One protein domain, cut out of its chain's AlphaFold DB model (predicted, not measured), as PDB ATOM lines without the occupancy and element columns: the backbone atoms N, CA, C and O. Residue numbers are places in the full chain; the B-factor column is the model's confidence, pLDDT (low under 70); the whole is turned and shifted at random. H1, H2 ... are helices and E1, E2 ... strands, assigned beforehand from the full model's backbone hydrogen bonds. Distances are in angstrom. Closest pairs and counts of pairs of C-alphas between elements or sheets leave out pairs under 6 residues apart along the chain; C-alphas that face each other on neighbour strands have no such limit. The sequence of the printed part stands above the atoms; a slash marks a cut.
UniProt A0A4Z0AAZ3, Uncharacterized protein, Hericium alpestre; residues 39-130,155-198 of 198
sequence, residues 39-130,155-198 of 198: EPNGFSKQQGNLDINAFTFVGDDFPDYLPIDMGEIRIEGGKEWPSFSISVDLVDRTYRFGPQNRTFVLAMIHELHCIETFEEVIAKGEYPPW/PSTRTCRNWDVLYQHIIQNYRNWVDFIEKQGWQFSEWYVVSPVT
ATOM      1  N   GLU A  39     284.699 317.649 287.220       64.00
ATOM      2  CA  GLU A  39     286.145 317.803 287.104       64.00
ATOM      3  C   GLU A  39     286.442 318.318 285.688       64.00
ATOM      4  O   GLU A  39     286.293 317.549 284.732       64.00
ATOM      5  N   PRO A  40     286.903 319.571 285.508       59.00
ATOM      6  CA  PRO A  40     287.196 320.091 284.171       59.00
ATOM      7  C   PRO A  40     288.285 319.263 283.468       59.00
ATOM      8  O   PRO A  40     288.347 319.206 282.245       59.00
ATOM      9  N   ASN A  41     289.103 318.547 284.248       53.59
ATOM     10  CA  ASN A  41     290.185 317.696 283.764       53.59
ATOM     11  C   ASN A  41     289.799 316.213 283.609       53.59
ATOM     12  O   ASN A  41     290.601 315.442 283.080       53.59
ATOM     13  N   GLY A  42     288.604 315.801 284.051       55.50
ATOM     14  CA  GLY A  42     288.143 314.412 283.936       55.50
ATOM     15  C   GLY A  42     288.031 313.965 282.475       55.50
ATOM     16  O   GLY A  42     288.483 312.877 282.122       55.50
ATOM     17  N   PHE A  43     287.550 314.861 281.609       54.47
ATOM     18  CA  PHE A  43     287.452 314.632 280.164       54.47
ATOM     19  C   PHE A  43     288.818 314.455 279.495       54.47
ATOM     20  O   PHE A  43     288.998 313.560 278.672       54.47
ATOM     21  N   SER A  44     289.822 315.240 279.893       53.53
ATOM     22  CA  SER A  44     291.154 315.120 279.294       53.53
ATOM     23  C   SER A  44     291.864 313.818 279.674       53.53
ATOM     24  O   SER A  44     292.588 313.267 278.849       53.53
ATOM     25  N   LYS A  45     291.626 313.272 280.876       54.88
ATOM     26  CA  LYS A  45     292.187 311.966 281.266       54.88
ATOM     27  C   LYS A  45     291.643 310.805 280.429       54.88
ATOM     28  O   LYS A  45     292.341 309.808 280.276       54.88
ATOM     29  N   GLN A  46     290.430 310.917 279.886       57.81
ATOM     30  CA  GLN A  46     289.875 309.894 278.993       57.81
ATOM     31  C   GLN A  46     290.435 309.978 277.572       57.81
ATOM     32  O   GLN A  46     290.504 308.960 276.886       57.81
ATOM     33  N   GLN A  47     290.885 311.159 277.151       63.94
ATOM     34  CA  GLN A  47     291.319 311.417 275.783       63.94
ATOM     35  C   GLN A  47     292.526 310.555 275.363       63.94
ATOM     36  O   GLN A  47     292.592 310.127 274.222       63.94
ATOM     37  N   GLY A  48     293.438 310.208 276.276       63.19
ATOM     38  CA  GLY A  48     294.608 309.375 275.955       63.19
ATOM     39  C   GLY A  48     294.366 307.856 275.885       63.19
ATOM     40  O   GLY A  48     295.263 307.135 275.464       63.19
ATOM     41  N   ASN A  49     293.200 307.347 276.304       70.88
ATOM     42  CA  ASN A  49     292.944 305.899 276.441       70.88
ATOM     43  C   ASN A  49     291.725 305.421 275.635       70.88
ATOM     44  O   ASN A  49     291.017 304.490 276.018       70.88
ATOM     45  N   LEU A  50     291.434 306.114 274.542       80.44
ATOM     46  CA  LEU A  50     290.324 305.776 273.671       80.44
ATOM     47  C   LEU A  50     290.694 304.578 272.776       80.44
ATOM     48  O   LEU A  50     291.665 304.646 272.021       80.44
ATOM     49  N   ASP A  51     289.895 303.507 272.813       84.94
ATOM     50  CA  ASP A  51     290.023 302.400 271.857       84.94
ATOM     51  C   ASP A  51     289.421 302.802 270.506       84.94
ATOM     52  O   ASP A  51     288.218 302.720 270.270       84.94
ATOM     53  N   ILE A  52     290.296 303.240 269.607       83.69
ATOM     54  CA  ILE A  52     289.977 303.627 268.229       83.69
ATOM     55  C   ILE A  52     289.242 302.514 267.469       83.69
ATOM     56  O   ILE A  52     288.430 302.802 266.590       83.69
ATOM     57  N   ASN A  53     289.503 301.246 267.800       86.56
ATOM     58  CA  ASN A  53     288.926 300.111 267.081       86.56
ATOM     59  C   ASN A  53     287.456 299.862 267.445       86.56
ATOM     60  O   ASN A  53     286.800 299.056 266.788       86.56
ATOM     61  N   ALA A  54     286.936 300.548 268.467       90.00
ATOM     62  CA  ALA A  54     285.535 300.471 268.854       90.00
ATOM     63  C   ALA A  54     284.592 301.223 267.892       90.00
ATOM     64  O   ALA A  54     283.382 301.029 267.974       90.00
ATOM     65  N   PHE A  55     285.127 302.053 266.990       90.44
ATOM     66  CA  PHE A  55     284.355 302.911 266.087       90.44
ATOM     67  C   PHE A  55     284.401 302.405 264.640       90.44
ATOM     68  O   PHE A  55     285.439 301.955 264.148       90.44
ATOM     69  N   THR A  56     283.285 302.527 263.920       90.38
ATOM     70  CA  THR A  56     283.189 302.150 262.500       90.38
ATOM     71  C   THR A  56     283.594 303.271 261.544       90.38
ATOM     72  O   THR A  56     283.911 302.998 260.384       90.38
ATOM     73  N   PHE A  57     283.595 304.527 262.005       89.62
ATOM     74  CA  PHE A  57     283.812 305.737 261.201       89.62
ATOM     75  C   PHE A  57     282.769 305.956 260.102       89.62
ATOM     76  O   PHE A  57     283.003 306.746 259.181       89.62
ATOM     77  N   VAL A  58     281.603 305.311 260.204       88.56
ATOM     78  CA  VAL A  58     280.474 305.480 259.282       88.56
ATOM     79  C   VAL A  58     279.439 306.417 259.903       88.56
ATOM     80  O   VAL A  58     279.016 306.227 261.038       88.56
ATOM     81  N   GLY A  59     279.009 307.433 259.148       89.31
ATOM     82  CA  GLY A  59     278.048 308.425 259.640       89.31
ATOM     83  C   GLY A  59     278.596 309.181 260.851       89.31
ATOM     84  O   GLY A  59     279.665 309.792 260.753       89.31
ATOM     85  N   ASP A  60     277.888 309.083 261.973       89.88
ATOM     86  CA  ASP A  60     278.224 309.753 263.235       89.88
ATOM     87  C   ASP A  60     278.982 308.853 264.226       89.88
ATOM     88  O   ASP A  60     279.231 309.246 265.359       89.88
ATOM     89  N   ASP A  61     279.372 307.641 263.813       91.75
ATOM     90  CA  ASP A  61     280.113 306.706 264.664       91.75
ATOM     91  C   ASP A  61     281.626 306.965 264.614       91.75
ATOM     92  O   ASP A  61     282.393 306.272 263.940       91.75
ATOM     93  N   PHE A  62     282.048 308.029 265.289       90.94
ATOM     94  CA  PHE A  62     283.437 308.451 265.442       90.94
ATOM     95  C   PHE A  62     283.628 309.096 266.823       90.94
ATOM     96  O   PHE A  62     282.651 309.508 267.447       90.94
ATOM     97  N   PRO A  63     284.862 309.192 267.341       89.81
ATOM     98  CA  PRO A  63     285.075 309.806 268.640       89.81
ATOM     99  C   PRO A  63     284.984 311.329 268.584       89.81
ATOM    100  O   PRO A  63     285.499 311.960 267.663       89.81
ATOM    101  N   ASP A  64     284.431 311.917 269.643       85.75
ATOM    102  CA  ASP A  64     284.336 313.374 269.802       85.75
ATOM    103  C   ASP A  64     285.709 314.056 269.937       85.75
ATOM    104  O   ASP A  64     285.855 315.251 269.674       85.75
ATOM    105  N   TYR A  65     286.732 313.300 270.349       84.94
ATOM    106  CA  TYR A  65     288.069 313.809 270.631       84.94
ATOM    107  C   TYR A  65     289.153 312.928 270.021       84.94
ATOM    108  O   TYR A  65     289.031 311.704 269.955       84.94
ATOM    109  N   LEU A  66     290.267 313.554 269.632       84.75
ATOM    110  CA  LEU A  66     291.437 312.817 269.172       84.75
ATOM    111  C   LEU A  66     292.081 312.037 270.324       84.75
ATOM    112  O   LEU A  66     292.254 312.624 271.394       84.75
ATOM    113  N   PRO A  67     292.518 310.786 270.091       86.31
ATOM    114  CA  PRO A  67     293.144 309.918 271.083       86.31
ATOM    115  C   PRO A  67     294.610 310.300 271.355       86.31
ATOM    116  O   PRO A  67     295.517 309.483 271.211       86.31
ATOM    117  N   ILE A  68     294.866 311.572 271.653       84.62
ATOM    118  CA  ILE A  68     296.212 312.128 271.803       84.62
ATOM    119  C   ILE A  68     296.360 312.634 273.230       84.62
ATOM    120  O   ILE A  68     295.633 313.532 273.662       84.62
ATOM    121  N   ASP A  69     297.340 312.093 273.947       86.81
ATOM    122  CA  ASP A  69     297.788 312.693 275.195       86.81
ATOM    123  C   ASP A  69     298.705 313.879 274.882       86.81
ATOM    124  O   ASP A  69     299.882 313.727 274.557       86.81
ATOM    125  N   MET A  70     298.137 315.081 274.951       83.62
ATOM    126  CA  MET A  70     298.890 316.322 274.773       83.62
ATOM    127  C   MET A  70     299.747 316.662 275.998       83.62
ATOM    128  O   MET A  70     300.538 317.593 275.931       83.62
ATOM    129  N   GLY A  71     299.584 315.990 277.140       84.69
ATOM    130  CA  GLY A  71     300.235 316.396 278.383       84.69
ATOM    131  C   GLY A  71     299.952 317.859 278.759       84.69
ATOM    132  O   GLY A  71     298.961 318.468 278.334       84.69
ATOM    133  N   GLU A  72     300.835 318.427 279.577       83.06
ATOM    134  CA  GLU A  72     300.758 319.813 280.035       83.06
ATOM    135  C   GLU A  72     302.142 320.469 279.988       83.06
ATOM    136  O   GLU A  72     303.157 319.844 280.301       83.06
ATOM    137  N   ILE A  73     302.179 321.747 279.617       80.19
ATOM    138  CA  ILE A  73     303.369 322.598 279.643       80.19
ATOM    139  C   ILE A  73     303.108 323.822 280.516       80.19
ATOM    140  O   ILE A  73     302.009 324.378 280.539       80.19
ATOM    141  N   ARG A  74     304.133 324.254 281.252       79.31
ATOM    142  CA  ARG A  74     304.091 325.494 282.033       79.31
ATOM    143  C   ARG A  74     304.695 326.619 281.215       79.31
ATOM    144  O   ARG A  74     305.809 326.493 280.719       79.31
ATOM    145  N   ILE A  75     303.966 327.719 281.120       70.88
ATOM    146  CA  ILE A  75     304.323 328.868 280.299       70.88
ATOM    147  C   ILE A  75     304.436 330.067 281.209       70.88
ATOM    148  O   ILE A  75     303.501 330.414 281.931       70.88
ATOM    149  N   GLU A  76     305.617 330.663 281.211       71.94
ATOM    150  CA  GLU A  76     305.924 331.846 281.996       71.94
ATOM    151  C   GLU A  76     305.515 333.092 281.211       71.94
ATOM    152  O   GLU A  76     305.981 333.310 280.091       71.94
ATOM    153  N   GLY A  77     304.642 333.915 281.795       59.56
ATOM    154  CA  GLY A  77     304.247 335.193 281.212       59.56
ATOM    155  C   GLY A  77     305.458 336.086 280.923       59.56
ATOM    156  O   GLY A  77     306.352 336.216 281.756       59.56
ATOM    157  N   GLY A  78     305.473 336.695 279.737       56.66
ATOM    158  CA  GLY A  78     306.560 337.555 279.259       56.66
ATOM    159  C   GLY A  78     307.541 336.885 278.297       56.66
ATOM    160  O   GLY A  78     308.335 337.584 277.675       56.66
ATOM    161  N   LYS A  79     307.452 335.564 278.109       57.06
ATOM    162  CA  LYS A  79     307.984 334.908 276.912       57.06
ATOM    163  C   LYS A  79     306.867 334.870 275.880       57.06
ATOM    164  O   LYS A  79     305.825 334.260 276.121       57.06
ATOM    165  N   GLU A  80     307.060 335.583 274.777       54.06
ATOM    166  CA  GLU A  80     306.188 335.454 273.614       54.06
ATOM    167  C   GLU A  80     306.195 333.983 273.193       54.06
ATOM    168  O   GLU A  80     307.253 333.339 273.177       54.06
ATOM    169  N   TRP A  81     305.014 333.422 272.930       55.44
ATOM    170  CA  TRP A  81     304.963 332.121 272.279       55.44
ATOM    171  C   TRP A  81     305.744 332.249 270.973       55.44
ATOM    172  O   TRP A  81     305.553 333.252 270.284       55.44
ATOM    173  N   PRO A  82     306.624 331.296 270.619       54.97
ATOM    174  CA  PRO A  82     307.206 331.315 269.285       54.97
ATOM    175  C   PRO A  82     306.046 331.438 268.298       54.97
ATOM    176  O   PRO A  82     305.117 330.634 268.388       54.97
ATOM    177  N   SER A  83     306.053 332.487 267.456       51.53
ATOM    178  CA  SER A  83     304.995 332.723 266.472       51.53
ATOM    179  C   SER A  83     304.765 331.411 265.757       51.53
ATOM    180  O   SER A  83     305.664 330.891 265.092       51.53
ATOM    181  N   PHE A  84     303.606 330.819 266.019       50.97
ATOM    182  CA  PHE A  84     303.355 329.437 265.680       50.97
ATOM    183  C   PHE A  84     302.924 329.377 264.218       50.97
ATOM    184  O   PHE A  84     301.795 329.043 263.888       50.97
ATOM    185  N   SER A  85     303.836 329.750 263.322       49.44
ATOM    186  CA  SER A  85     303.699 329.519 261.897       49.44
ATOM    187  C   SER A  85     304.111 328.082 261.613       49.44
ATOM    188  O   SER A  85     305.117 327.790 260.963       49.44
ATOM    189  N   ILE A  86     303.279 327.127 262.038       52.69
ATOM    190  CA  ILE A  86     303.096 326.021 261.104       52.69
ATOM    191  C   ILE A  86     302.635 326.702 259.835       52.69
ATOM    192  O   ILE A  86     301.631 327.404 259.853       52.69
ATOM    193  N   SER A  87     303.399 326.570 258.755       52.03
ATOM    194  CA  SER A  87     302.857 326.870 257.444       52.03
ATOM    195  C   SER A  87     301.713 325.881 257.271       52.03
ATOM    196  O   SER A  87     301.915 324.733 256.867       52.03
ATOM    197  N   VAL A  88     300.520 326.299 257.679       51.25
ATOM    198  CA  VAL A  88     299.281 325.540 257.562       51.25
ATOM    199  C   VAL A  88     298.946 325.319 256.081       51.25
ATOM    200  O   VAL A  88     298.013 324.608 255.752       51.25
ATOM    201  N   ASP A  89     299.766 325.868 255.185       52.75
ATOM    202  CA  ASP A  89     299.848 325.560 253.763       52.75
ATOM    203  C   ASP A  89     300.437 324.167 253.463       52.75
ATOM    204  O   ASP A  89     300.181 323.625 252.394       52.75
ATOM    205  N   LEU A  90     301.222 323.558 254.368       53.12
ATOM    206  CA  LEU A  90     301.848 322.237 254.150       53.12
ATOM    207  C   LEU A  90     300.952 321.051 254.522       53.12
ATOM    208  O   LEU A  90     301.235 319.920 254.129       53.12
ATOM    209  N   VAL A  91     299.905 321.289 255.305       63.78
ATOM    210  CA  VAL A  91     298.914 320.286 255.696       63.78
ATOM    211  C   VAL A  91     297.559 320.823 255.287       63.78
ATOM    212  O   VAL A  91     297.243 321.968 255.565       63.78
ATOM    213  N   ASP A  92     296.713 320.015 254.663       74.38
ATOM    214  CA  ASP A  92     295.396 320.445 254.166       74.38
ATOM    215  C   ASP A  92     294.376 320.811 255.276       74.38
ATOM    216  O   ASP A  92     293.174 320.863 255.025       74.38
ATOM    217  N   ARG A  93     294.843 321.082 256.505       75.06
ATOM    218  CA  ARG A  93     294.067 321.412 257.717       75.06
ATOM    219  C   ARG A  93     293.079 320.340 258.144       75.06
ATOM    220  O   ARG A  93     292.203 320.590 258.973       75.06
ATOM    221  N   THR A  94     293.230 319.136 257.616       84.06
ATOM    222  CA  THR A  94     292.336 318.033 257.916       84.06
ATOM    223  C   THR A  94     293.066 316.884 258.597       84.06
ATOM    224  O   THR A  94     294.291 316.797 258.610       84.06
ATOM    225  N   TYR A  95     292.286 316.003 259.210       88.25
ATOM    226  CA  TYR A  95     292.760 314.808 259.887       88.25
ATOM    227  C   TYR A  95     292.133 313.575 259.235       88.25
ATOM    228  O   TYR A  95     290.990 313.615 258.778       88.25
ATOM    229  N   ARG A  96     292.880 312.479 259.152       90.62
ATOM    230  CA  ARG A  96     292.471 311.222 258.516       90.62
ATOM    231  C   ARG A  96     292.325 310.143 259.572       90.62
ATOM    232  O   ARG A  96     293.248 309.924 260.355       90.62
ATOM    233  N   PHE A  97     291.179 309.470 259.591       89.06
ATOM    234  CA  PHE A  97     290.879 308.464 260.606       89.06
ATOM    235  C   PHE A  97     290.259 307.192 260.027       89.06
ATOM    236  O   PHE A  97     289.547 307.217 259.020       89.06
ATOM    237  N   GLY A  98     290.508 306.078 260.713       86.75
ATOM    238  CA  GLY A  98     289.932 304.776 260.398       86.75
ATOM    239  C   GLY A  98     290.526 304.099 259.153       86.75
ATOM    240  O   GLY A  98     291.364 304.672 258.455       86.75
ATOM    241  N   PRO A  99     290.075 302.870 258.840       85.62
ATOM    242  CA  PRO A  99     290.649 302.049 257.767       85.62
ATOM    243  C   PRO A  99     290.550 302.663 256.365       85.62
ATOM    244  O   PRO A  99     291.329 302.319 255.482       85.62
ATOM    245  N   GLN A 100     289.587 303.563 256.154       85.75
ATOM    246  CA  GLN A 100     289.350 304.230 254.871       85.75
ATOM    247  C   GLN A 100     289.970 305.633 254.799       85.75
ATOM    248  O   GLN A 100     289.722 306.345 253.831       85.75
ATOM    249  N   ASN A 101     290.755 306.047 255.802       89.56
ATOM    250  CA  ASN A 101     291.312 307.399 255.891       89.56
ATOM    251  C   ASN A 101     290.236 308.490 255.723       89.56
ATOM    252  O   ASN A 101     290.403 309.429 254.946       89.56
ATOM    253  N   ARG A 102     289.114 308.369 256.445       89.94
ATOM    254  CA  ARG A 102     288.031 309.358 256.396       89.94
ATOM    255  C   ARG A 102     288.551 310.722 256.844       89.94
ATOM    256  O   ARG A 102     289.249 310.820 257.850       89.94
ATOM    257  N   THR A 103     288.177 311.756 256.100       90.75
ATOM    258  CA  THR A 103     288.547 313.150 256.356       90.75
ATOM    259  C   THR A 103     287.688 313.779 257.450       90.75
ATOM    260  O   THR A 103     286.460 313.739 257.379       90.75
ATOM    261  N   PHE A 104     288.343 314.416 258.416       89.88
ATOM    262  CA  PHE A 104     287.752 315.221 259.481       89.88
ATOM    263  C   PHE A 104     288.412 316.598 259.528       89.88
ATOM    264  O   PHE A 104     289.584 316.746 259.183       89.88
ATOM    265  N   VAL A 105     287.675 317.601 259.997       86.44
ATOM    266  CA  VAL A 105     288.217 318.928 260.305       86.44
ATOM    267  C   VAL A 105     288.266 319.062 261.820       86.44
ATOM    268  O   VAL A 105     287.264 318.838 262.496       86.44
ATOM    269  N   LEU A 106     289.433 319.405 262.360       85.81
ATOM    270  CA  LEU A 106     289.577 319.628 263.796       85.81
ATOM    271  C   LEU A 106     288.996 320.997 264.142       85.81
ATOM    272  O   LEU A 106     289.467 322.003 263.614       85.81
ATOM    273  N   ALA A 107     288.004 321.033 265.037       85.62
ATOM    274  CA  ALA A 107     287.266 322.252 265.376       85.62
ATOM    275  C   ALA A 107     288.190 323.431 265.727       85.62
ATOM    276  O   ALA A 107     288.063 324.495 265.135       85.62
ATOM    277  N   MET A 108     289.200 323.223 266.580       80.69
ATOM    278  CA  MET A 108     290.129 324.308 266.925       80.69
ATOM    279  C   MET A 108     290.976 324.782 265.733       80.69
ATOM    280  O   MET A 108     291.215 325.973 265.591       80.69
ATOM    281  N   ILE A 109     291.438 323.879 264.859       80.75
ATOM    282  CA  ILE A 109     292.206 324.286 263.665       80.75
ATOM    283  C   ILE A 109     291.327 325.124 262.731       80.75
ATOM    284  O   ILE A 109     291.805 326.076 262.120       80.75
ATOM    285  N   HIS A 110     290.034 324.803 262.655       80.25
ATOM    286  CA  HIS A 110     289.063 325.612 261.928       80.25
ATOM    287  C   HIS A 110     288.864 326.996 262.565       80.25
ATOM    288  O   HIS A 110     288.918 327.997 261.858       80.25
ATOM    289  N   GLU A 111     288.699 327.066 263.888       80.88
ATOM    290  CA  GLU A 111     288.562 328.333 264.620       80.88
ATOM    291  C   GLU A 111     289.803 329.228 264.462       80.88
ATOM    292  O   GLU A 111     289.675 330.420 264.174       80.88
ATOM    293  N   LEU A 112     291.008 328.657 264.570       78.56
ATOM    294  CA  LEU A 112     292.270 329.382 264.385       78.56
ATOM    295  C   LEU A 112     292.434 329.908 262.955       78.56
ATOM    296  O   LEU A 112     292.808 331.063 262.776       78.56
ATOM    297  N   HIS A 113     292.076 329.114 261.943       75.25
ATOM    298  CA  HIS A 113     292.100 329.555 260.547       75.25
ATOM    299  C   HIS A 113     291.199 330.781 260.303       75.25
ATOM    300  O   HIS A 113     291.544 331.677 259.526       75.25
ATOM    301  N   CYS A 114     290.050 330.855 260.982       75.25
ATOM    302  CA  CYS A 114     289.191 332.034 260.918       75.25
ATOM    303  C   CYS A 114     289.861 333.257 261.554       75.25
ATOM    304  O   CYS A 114     289.800 334.337 260.973       75.25
ATOM    305  N   ILE A 115     290.535 333.092 262.695       80.12
ATOM    306  CA  ILE A 115     291.272 334.184 263.348       80.12
ATOM    307  C   ILE A 115     292.399 334.705 262.446       80.12
ATOM    308  O   ILE A 115     292.492 335.916 262.266       80.12
ATOM    309  N   GLU A 116     293.189 333.823 261.827       77.44
ATOM    310  CA  GLU A 116     294.233 334.199 260.855       77.44
ATOM    311  C   GLU A 116     293.639 335.001 259.688       77.44
ATOM    312  O   GLU A 116     294.129 336.068 259.322       77.44
ATOM    313  N   THR A 117     292.512 334.528 259.148       75.25
ATOM    314  CA  THR A 117     291.794 335.227 258.075       75.25
ATOM    315  C   THR A 117     291.338 336.616 258.526       75.25
ATOM    316  O   THR A 117     291.415 337.577 257.761       75.25
ATOM    317  N   PHE A 118     290.863 336.753 259.767       77.69
ATOM    318  CA  PHE A 118     290.445 338.045 260.309       77.69
ATOM    319  C   PHE A 118     291.633 338.975 260.518       77.69
ATOM    320  O   PHE A 118     291.519 340.151 260.186       77.69
ATOM    321  N   GLU A 119     292.761 338.468 261.011       77.75
ATOM    322  CA  GLU A 119     293.997 339.236 261.150       77.75
ATOM    323  C   GLU A 119     294.448 339.789 259.797       77.75
ATOM    324  O   GLU A 119     294.695 340.988 259.685       77.75
ATOM    325  N   GLU A 120     294.472 338.964 258.747       76.56
ATOM    326  CA  GLU A 120     294.834 339.410 257.400       76.56
ATOM    327  C   GLU A 120     293.905 340.504 256.868       76.56
ATOM    328  O   GLU A 120     294.352 341.478 256.257       76.56
ATOM    329  N   VAL A 121     292.600 340.327 257.065       78.56
ATOM    330  CA  VAL A 121     291.562 341.255 256.609       78.56
ATOM    331  C   VAL A 121     291.662 342.587 257.369       78.56
ATOM    332  O   VAL A 121     291.709 343.652 256.748       78.56
ATOM    333  N   ILE A 122     291.842 342.532 258.691       76.38
ATOM    334  CA  ILE A 122     292.080 343.702 259.547       76.38
ATOM    335  C   ILE A 122     293.387 344.407 259.163       76.38
ATOM    336  O   ILE A 122     293.406 345.634 259.045       76.38
ATOM    337  N   ALA A 123     294.471 343.665 258.917       75.12
ATOM    338  CA  ALA A 123     295.764 344.216 258.507       75.12
ATOM    339  C   ALA A 123     295.686 344.946 257.155       75.12
ATOM    340  O   ALA A 123     296.412 345.915 256.927       75.12
ATOM    341  N   LYS A 124     294.771 344.525 256.274       80.19
ATOM    342  CA  LYS A 124     294.456 345.202 255.004       80.19
ATOM    343  C   LYS A 124     293.537 346.420 255.177       80.19
ATOM    344  O   LYS A 124     293.296 347.140 254.211       80.19
ATOM    345  N   GLY A 125     293.053 346.691 256.392       73.19
ATOM    346  CA  GLY A 125     292.115 347.777 256.682       73.19
ATOM    347  C   GLY A 125     290.693 347.502 256.188       73.19
ATOM    348  O   GLY A 125     289.876 348.421 256.112       73.19
ATOM    349  N   GLU A 126     290.392 346.252 255.847       74.56
ATOM    350  CA  GLU A 126     289.059 345.798 255.490       74.56
ATOM    351  C   GLU A 126     288.400 345.302 256.781       74.56
ATOM    352  O   GLU A 126     288.882 344.373 257.413       74.56
ATOM    353  N   TYR A 127     287.326 345.947 257.234       68.19
ATOM    354  CA  TYR A 127     286.631 345.556 258.465       68.19
ATOM    355  C   TYR A 127     285.267 344.976 258.100       68.19
ATOM    356  O   TYR A 127     284.334 345.737 257.818       68.19
ATOM    357  N   PRO A 128     285.116 343.644 258.063       62.50
ATOM    358  CA  PRO A 128     283.826 343.043 257.810       62.50
ATOM    359  C   PRO A 128     282.865 343.412 258.950       62.50
ATOM    360  O   PRO A 128     283.238 343.299 260.114       62.50
ATOM    361  N   PRO A 129     281.608 343.795 258.672       59.56
ATOM    362  CA  PRO A 129     280.649 344.182 259.715       59.56
ATOM    363  C   PRO A 129     280.394 343.112 260.790       59.56
ATOM    364  O   PRO A 129     279.866 343.419 261.853       59.56
ATOM    365  N   TRP A 130     280.737 341.854 260.506       60.00
ATOM    366  CA  TRP A 130     280.523 340.697 261.369       60.00
ATOM    367  C   TRP A 130     281.718 340.359 262.285       60.00
ATOM    368  O   TRP A 130     281.565 339.503 263.148       60.00
ATOM    369  N   PRO A 155     304.769 338.145 285.863       59.06
ATOM    370  CA  PRO A 155     304.927 336.903 285.137       59.06
ATOM    371  C   PRO A 155     303.865 335.956 285.685       59.06
ATOM    372  O   PRO A 155     304.007 335.400 286.773       59.06
ATOM    373  N   SER A 156     302.746 335.816 284.979       64.19
ATOM    374  CA  SER A 156     301.763 334.797 285.327       64.19
ATOM    375  C   SER A 156     302.233 333.483 284.721       64.19
ATOM    376  O   SER A 156     302.379 333.364 283.506       64.19
ATOM    377  N   THR A 157     302.546 332.498 285.562       70.75
ATOM    378  CA  THR A 157     302.785 331.141 285.072       70.75
ATOM    379  C   THR A 157     301.438 330.482 284.817       70.75
ATOM    380  O   THR A 157     300.653 330.303 285.749       70.75
ATOM    381  N   ARG A 158     301.171 330.104 283.569       72.81
ATOM    382  CA  ARG A 158     299.976 329.344 283.186       72.81
ATOM    383  C   ARG A 158     300.373 327.906 282.874       72.81
ATOM    384  O   ARG A 158     301.467 327.661 282.377       72.81
ATOM    385  N   THR A 159     299.505 326.956 283.201       75.62
ATOM    386  CA  THR A 159     299.664 325.561 282.768       75.62
ATOM    387  C   THR A 159     298.708 325.346 281.605       75.62
ATOM    388  O   THR A 159     297.504 325.532 281.766       75.62
ATOM    389  N   CYS A 160     299.252 325.032 280.436       79.06
ATOM    390  CA  CYS A 160     298.524 324.879 279.182       79.06
ATOM    391  C   CYS A 160     298.692 323.452 278.653       79.06
ATOM    392  O   CYS A 160     299.603 322.733 279.058       79.06
ATOM    393  N   ARG A 161     297.846 323.046 277.702       82.25
ATOM    394  CA  ARG A 161     298.079 321.821 276.921       82.25
ATOM    395  C   ARG A 161     299.292 322.001 276.012       82.25
ATOM    396  O   ARG A 161     299.514 323.106 275.515       82.25
ATOM    397  N   ASN A 162     300.061 320.934 275.789       83.88
ATOM    398  CA  ASN A 162     301.176 320.985 274.848       83.88
ATOM    399  C   ASN A 162     300.666 320.842 273.410       83.88
ATOM    400  O   ASN A 162     300.544 319.736 272.877       83.88
ATOM    401  N   TRP A 163     300.349 321.971 272.785       82.75
ATOM    402  CA  TRP A 163     299.858 321.993 271.412       82.75
ATOM    403  C   TRP A 163     300.886 321.452 270.411       82.75
ATOM    404  O   TRP A 163     300.481 320.841 269.423       82.75
ATOM    405  N   ASP A 164     302.191 321.543 270.694       83.44
ATOM    406  CA  ASP A 164     303.243 320.992 269.825       83.44
ATOM    407  C   ASP A 164     303.031 319.498 269.549       83.44
ATOM    408  O   ASP A 164     303.229 319.027 268.428       83.44
ATOM    409  N   VAL A 165     302.562 318.753 270.557       86.00
ATOM    410  CA  VAL A 165     302.268 317.319 270.430       86.00
ATOM    411  C   VAL A 165     301.128 317.085 269.443       86.00
ATOM    412  O   VAL A 165     301.243 316.224 268.566       86.00
ATOM    413  N   LEU A 166     300.043 317.858 269.554       84.94
ATOM    414  CA  LEU A 166     298.905 317.774 268.637       84.94
ATOM    415  C   LEU A 166     299.346 318.076 267.203       84.94
ATOM    416  O   LEU A 166     299.005 317.346 266.276       84.94
ATOM    417  N   TYR A 167     300.137 319.123 267.016       81.81
ATOM    418  CA  TYR A 167     300.585 319.516 265.692       81.81
ATOM    419  C   TYR A 167     301.513 318.495 265.041       81.81
ATOM    420  O   TYR A 167     301.342 318.172 263.865       81.81
ATOM    421  N   GLN A 168     302.452 317.930 265.800       85.62
ATOM    422  CA  GLN A 168     303.279 316.826 265.315       85.62
ATOM    423  C   GLN A 168     302.416 315.634 264.882       85.62
ATOM    424  O   GLN A 168     302.682 315.032 263.841       85.62
ATOM    425  N   HIS A 169     301.341 315.340 265.622       87.38
ATOM    426  CA  HIS A 169     300.380 314.306 265.239       87.38
ATOM    427  C   HIS A 169     299.630 314.645 263.950       87.38
ATOM    428  O   HIS A 169     299.462 313.760 263.115       87.38
ATOM    429  N   ILE A 170     299.196 315.893 263.757       86.12
ATOM    430  CA  ILE A 170     298.515 316.329 262.526       86.12
ATOM    431  C   ILE A 170     299.456 316.211 261.321       86.12
ATOM    432  O   ILE A 170     299.085 315.622 260.308       86.12
ATOM    433  N   ILE A 171     300.695 316.698 261.438       85.50
ATOM    434  CA  ILE A 171     301.696 316.611 260.363       85.50
ATOM    435  C   ILE A 171     301.974 315.150 260.009       85.50
ATOM    436  O   ILE A 171     301.994 314.787 258.832       85.50
ATOM    437  N   GLN A 172     302.181 314.297 261.013       87.88
ATOM    438  CA  GLN A 172     302.441 312.883 260.765       87.88
ATOM    439  C   GLN A 172     301.223 312.182 260.154       87.88
ATOM    440  O   GLN A 172     301.381 311.365 259.251       87.88
ATOM    441  N   ASN A 173     300.013 312.518 260.601       90.25
ATOM    442  CA  ASN A 173     298.773 311.996 260.036       90.25
ATOM    443  C   ASN A 173     298.634 312.350 258.545       90.25
ATOM    444  O   ASN A 173     298.356 311.465 257.737       90.25
ATOM    445  N   TYR A 174     298.917 313.599 258.177       87.94
ATOM    446  CA  TYR A 174     298.917 314.038 256.782       87.94
ATOM    447  C   TYR A 174     299.956 313.284 255.941       87.94
ATOM    448  O   TYR A 174     299.625 312.764 254.879       87.94
ATOM    449  N   ARG A 175     301.194 313.135 256.436       87.88
ATOM    450  CA  ARG A 175     302.240 312.349 255.751       87.88
ATOM    451  C   ARG A 175     301.820 310.896 255.527       87.88
ATOM    452  O   ARG A 175     301.970 310.379 254.430       87.88
ATOM    453  N   ASN A 176     301.232 310.259 256.540       90.19
ATOM    454  CA  ASN A 176     300.735 308.887 256.418       90.19
ATOM    455  C   ASN A 176     299.651 308.766 255.336       90.19
ATOM    456  O   ASN A 176     299.561 307.743 254.658       90.19
ATOM    457  N   TRP A 177     298.820 309.796 255.183       88.94
ATOM    458  CA  TRP A 177     297.800 309.842 254.143       88.94
ATOM    459  C   TRP A 177     298.389 310.050 252.747       88.94
ATOM    460  O   TRP A 177     297.974 309.348 251.828       88.94
ATOM    461  N   VAL A 178     299.372 310.943 252.599       86.38
ATOM    462  CA  VAL A 178     300.150 311.106 251.356       86.38
ATOM    463  C   VAL A 178     300.728 309.754 250.927       86.38
ATOM    464  O   VAL A 178     300.432 309.277 249.834       86.38
ATOM    465  N   ASP A 179     301.425 309.064 251.834       88.88
ATOM    466  CA  ASP A 179     301.983 307.733 251.570       88.88
ATOM    467  C   ASP A 179     300.900 306.704 251.205       88.88
ATOM    468  O   ASP A 179     301.120 305.804 250.390       88.88
ATOM    469  N   PHE A 180     299.729 306.780 251.848       89.19
ATOM    470  CA  PHE A 180     298.607 305.886 251.574       89.19
ATOM    471  C   PHE A 180     298.089 306.074 250.149       89.19
ATOM    472  O   PHE A 180     297.947 305.083 249.435       89.19
ATOM    473  N   ILE A 181     297.827 307.310 249.718       87.38
ATOM    474  CA  ILE A 181     297.270 307.562 248.384       87.38
ATOM    475  C   ILE A 181     298.302 307.329 247.273       87.38
ATOM    476  O   ILE A 181     297.938 306.789 246.229       87.38
ATOM    477  N   GLU A 182     299.587 307.604 247.515       87.12
ATOM    478  CA  GLU A 182     300.669 307.257 246.583       87.12
ATOM    479  C   GLU A 182     300.741 305.745 246.344       87.12
ATOM    480  O   GLU A 182     300.812 305.289 245.203       87.12
ATOM    481  N   LYS A 183     300.618 304.936 247.407       89.31
ATOM    482  CA  LYS A 183     300.541 303.466 247.293       89.31
ATOM    483  C   LYS A 183     299.303 302.983 246.538       89.31
ATOM    484  O   LYS A 183     299.334 301.893 245.975       89.31
ATOM    485  N   GLN A 184     298.227 303.767 246.531       87.31
ATOM    486  CA  GLN A 184     297.026 303.498 245.734       87.31
ATOM    487  C   GLN A 184     297.160 303.979 244.277       87.31
ATOM    488  O   GLN A 184     296.207 303.857 243.512       87.31
ATOM    489  N   GLY A 185     298.321 304.517 243.883       86.50
ATOM    490  CA  GLY A 185     298.571 305.008 242.533       86.50
ATOM    491  C   GLY A 185     297.981 306.389 242.272       86.50
ATOM    492  O   GLY A 185     297.590 306.666 241.146       86.50
ATOM    493  N   TRP A 186     297.879 307.249 243.286       81.12
ATOM    494  CA  TRP A 186     297.485 308.649 243.114       81.12
ATOM    495  C   TRP A 186     298.706 309.563 243.244       81.12
ATOM    496  O   TRP A 186     299.559 309.334 244.097       81.12
ATOM    497  N   GLN A 187     298.783 310.609 242.422       71.06
ATOM    498  CA  GLN A 187     299.821 311.642 242.516       71.06
ATOM    499  C   GLN A 187     299.217 313.009 242.831       71.06
ATOM    500  O   GLN A 187     298.111 313.345 242.393       71.06
ATOM    501  N   PHE A 188     299.985 313.813 243.563       66.81
ATOM    502  CA  PHE A 188     299.715 315.231 243.750       66.81
ATOM    503  C   PHE A 188     300.183 315.998 242.516       66.81
ATOM    504  O   PHE A 188     301.353 315.938 242.144       66.81
ATOM    505  N   SER A 189     299.267 316.721 241.875       58.78
ATOM    506  CA  SER A 189     299.651 317.725 240.881       58.78
ATOM    507  C   SER A 189     300.153 319.000 241.568       58.78
ATOM    508  O   SER A 189     299.870 319.230 242.744       58.78
ATOM    509  N   GLU A 190     300.852 319.851 240.812       47.88
ATOM    510  CA  GLU A 190     301.420 321.152 241.230       47.88
ATOM    511  C   GLU A 190     300.412 322.100 241.927       47.88
ATOM    512  O   GLU A 190     300.807 323.097 242.520       47.88
ATOM    513  N   TRP A 191     299.114 321.769 241.894       46.25
ATOM    514  CA  TRP A 191     298.007 322.532 242.464       46.25
ATOM    515  C   TRP A 191     297.047 321.648 243.273       46.25
ATOM    516  O   TRP A 191     295.858 321.627 242.987       46.25
ATOM    517  N   TYR A 192     297.536 320.881 244.253       54.28
ATOM    518  CA  TYR A 192     296.727 320.193 245.285       54.28
ATOM    519  C   TYR A 192     295.528 319.340 244.801       54.28
ATOM    520  O   TYR A 192     294.652 318.996 245.595       54.28
ATOM    521  N   VAL A 193     295.471 318.947 243.524       52.28
ATOM    522  CA  VAL A 193     294.477 317.993 243.015       52.28
ATOM    523  C   VAL A 193     295.122 316.616 242.977       52.28
ATOM    524  O   VAL A 193     296.138 316.421 242.299       52.28
ATOM    525  N   VAL A 194     294.522 315.686 243.719       54.12
ATOM    526  CA  VAL A 194     294.873 314.264 243.759       54.12
ATOM    527  C   VAL A 194     294.266 313.591 242.525       54.12
ATOM    528  O   VAL A 194     293.042 313.545 242.389       54.12
ATOM    529  N   SER A 195     295.109 313.082 241.624       54.41
ATOM    530  CA  SER A 195     294.687 312.434 240.371       54.41
ATOM    531  C   SER A 195     295.256 311.015 240.259       54.41
ATOM    532  O   SER A 195     296.351 310.769 240.773       54.41
ATOM    533  N   PRO A 196     294.554 310.075 239.596       54.84
ATOM    534  CA  PRO A 196     295.098 308.747 239.331       54.84
ATOM    535  C   PRO A 196     296.352 308.857 238.459       54.84
ATOM    536  O   PRO A 196     296.370 309.623 237.493       54.84
ATOM    537  N   VAL A 197     297.381 308.075 238.774       59.69
ATOM    538  CA  VAL A 197     298.543 307.877 237.907       59.69
ATOM    539  C   VAL A 197     298.075 307.038 236.719       59.69
ATOM    540  O   VAL A 197     297.693 305.879 236.883       59.69
ATOM    541  N   THR A 198     298.026 307.665 235.543       57.16
ATOM    542  CA  THR A 198     297.687 307.028 234.260       57.16
ATOM    543  C   THR A 198     298.759 306.060 233.796       57.16
ATOM    544  O   THR A 198     299.948 306.439 233.907       57.16
TER     545      THR A 198
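AT A GLANCE: This is residues 39 to 130 and 155 to 198 of the 198 residues of an uncharacterized protein of Hericium alpestre (UniProt A0A4Z0AAZ3). A long helix, H3, makes the spine of a loose model, with a small two-stranded ribbon at each end, E1 with E4 at its start and E5 with E6 at its finish, and a third ribbon, the hairpin E2 and E3, packed through E2 on the middle of H3. A second long helix, H2, leads off from E3 away from H3 and sticks out with residues 119 to 123, while the short helix H1 and long loops make up much of the rest. The printed part has 136 residues, with three named helices and six named strands in the order H1 E1 E2 E3 H2 E4 H3 E5 E6; each sheet has two antiparallel strands. The class is mixed, helices and strands, with 68 residues in named elements. The whole is loose, with a radius of gyration of the C-alphas of 18.3 A and spans of 58 by 43 by 29 A.

HOW THE PARTS SIT: E1, residues 72 to 76, and E4, residues 157 to 161, are antiparallel at 149 degrees, with N 73 and O 160 within hydrogen-bond range at 2.8 A. A tight link joins E4 to H3, residues 163 to 183. E2, residues 94 to 97, has 8 pairs of C-alphas within 8 A of H3, the closest being those of Tyr 95 and Ile 170, 6.5 A apart. E2 and E3, residues 102 to 105, form a hairpin at 142 degrees, with N 95 and O 104 at 2.8 A, within hydrogen-bond range. E3 and H3 are apart. E5, residues 186 to 188, and E6, residues 194 to 196, form another hairpin at 141 degrees, with N 187 and O 195 within hydrogen-bond range at 2.9 A. The closest C-alphas of H3 and E5 are those of Ile 181 and Gln 187, 7.6 A apart; H3 and E6 are near each other, with 6 pairs within 10 A. H2, residues 107 to 123, follows E3 by a tight link and is apart from H3. H1, residues 42 to 47, is apart from H2 and H3. Every O i to N i+4 pair is within hydrogen-bond range in H2 and H3; in H1 it is 1 of 2, beside 3 of 3 O i to N i+3 pairs.

IN THESE COORDINATES: H3 is 30.4 A long, from C-alpha 163 at (299.858, 321.993, 271.412) to C-alpha 183 at (300.541, 303.466, 247.293). H2 measures 24.5 A and H1 9.2 A, beginning at C-alpha 42 (288.143, 314.412, 283.936). E1 and E4 are each 13.2 A, E2 10.0 A, E3 10.3 A, E5 7.0 A and E6 7.1 A.

THE WHOLE: The two C-alphas farthest apart, those of Pro 155 and Thr 198, are 59.4 A apart. Residues 131 to 154 are not printed, and C-alphas 130 and 155 are 34.3 A apart across the cut. The links H1 to E1 and E1 to E2 are long. Mean pLDDT of the printed part is 75.1; residues 39 to 48, 77 to 91, 127 to 130, 155 to 156 and 188 to 198 are under 70.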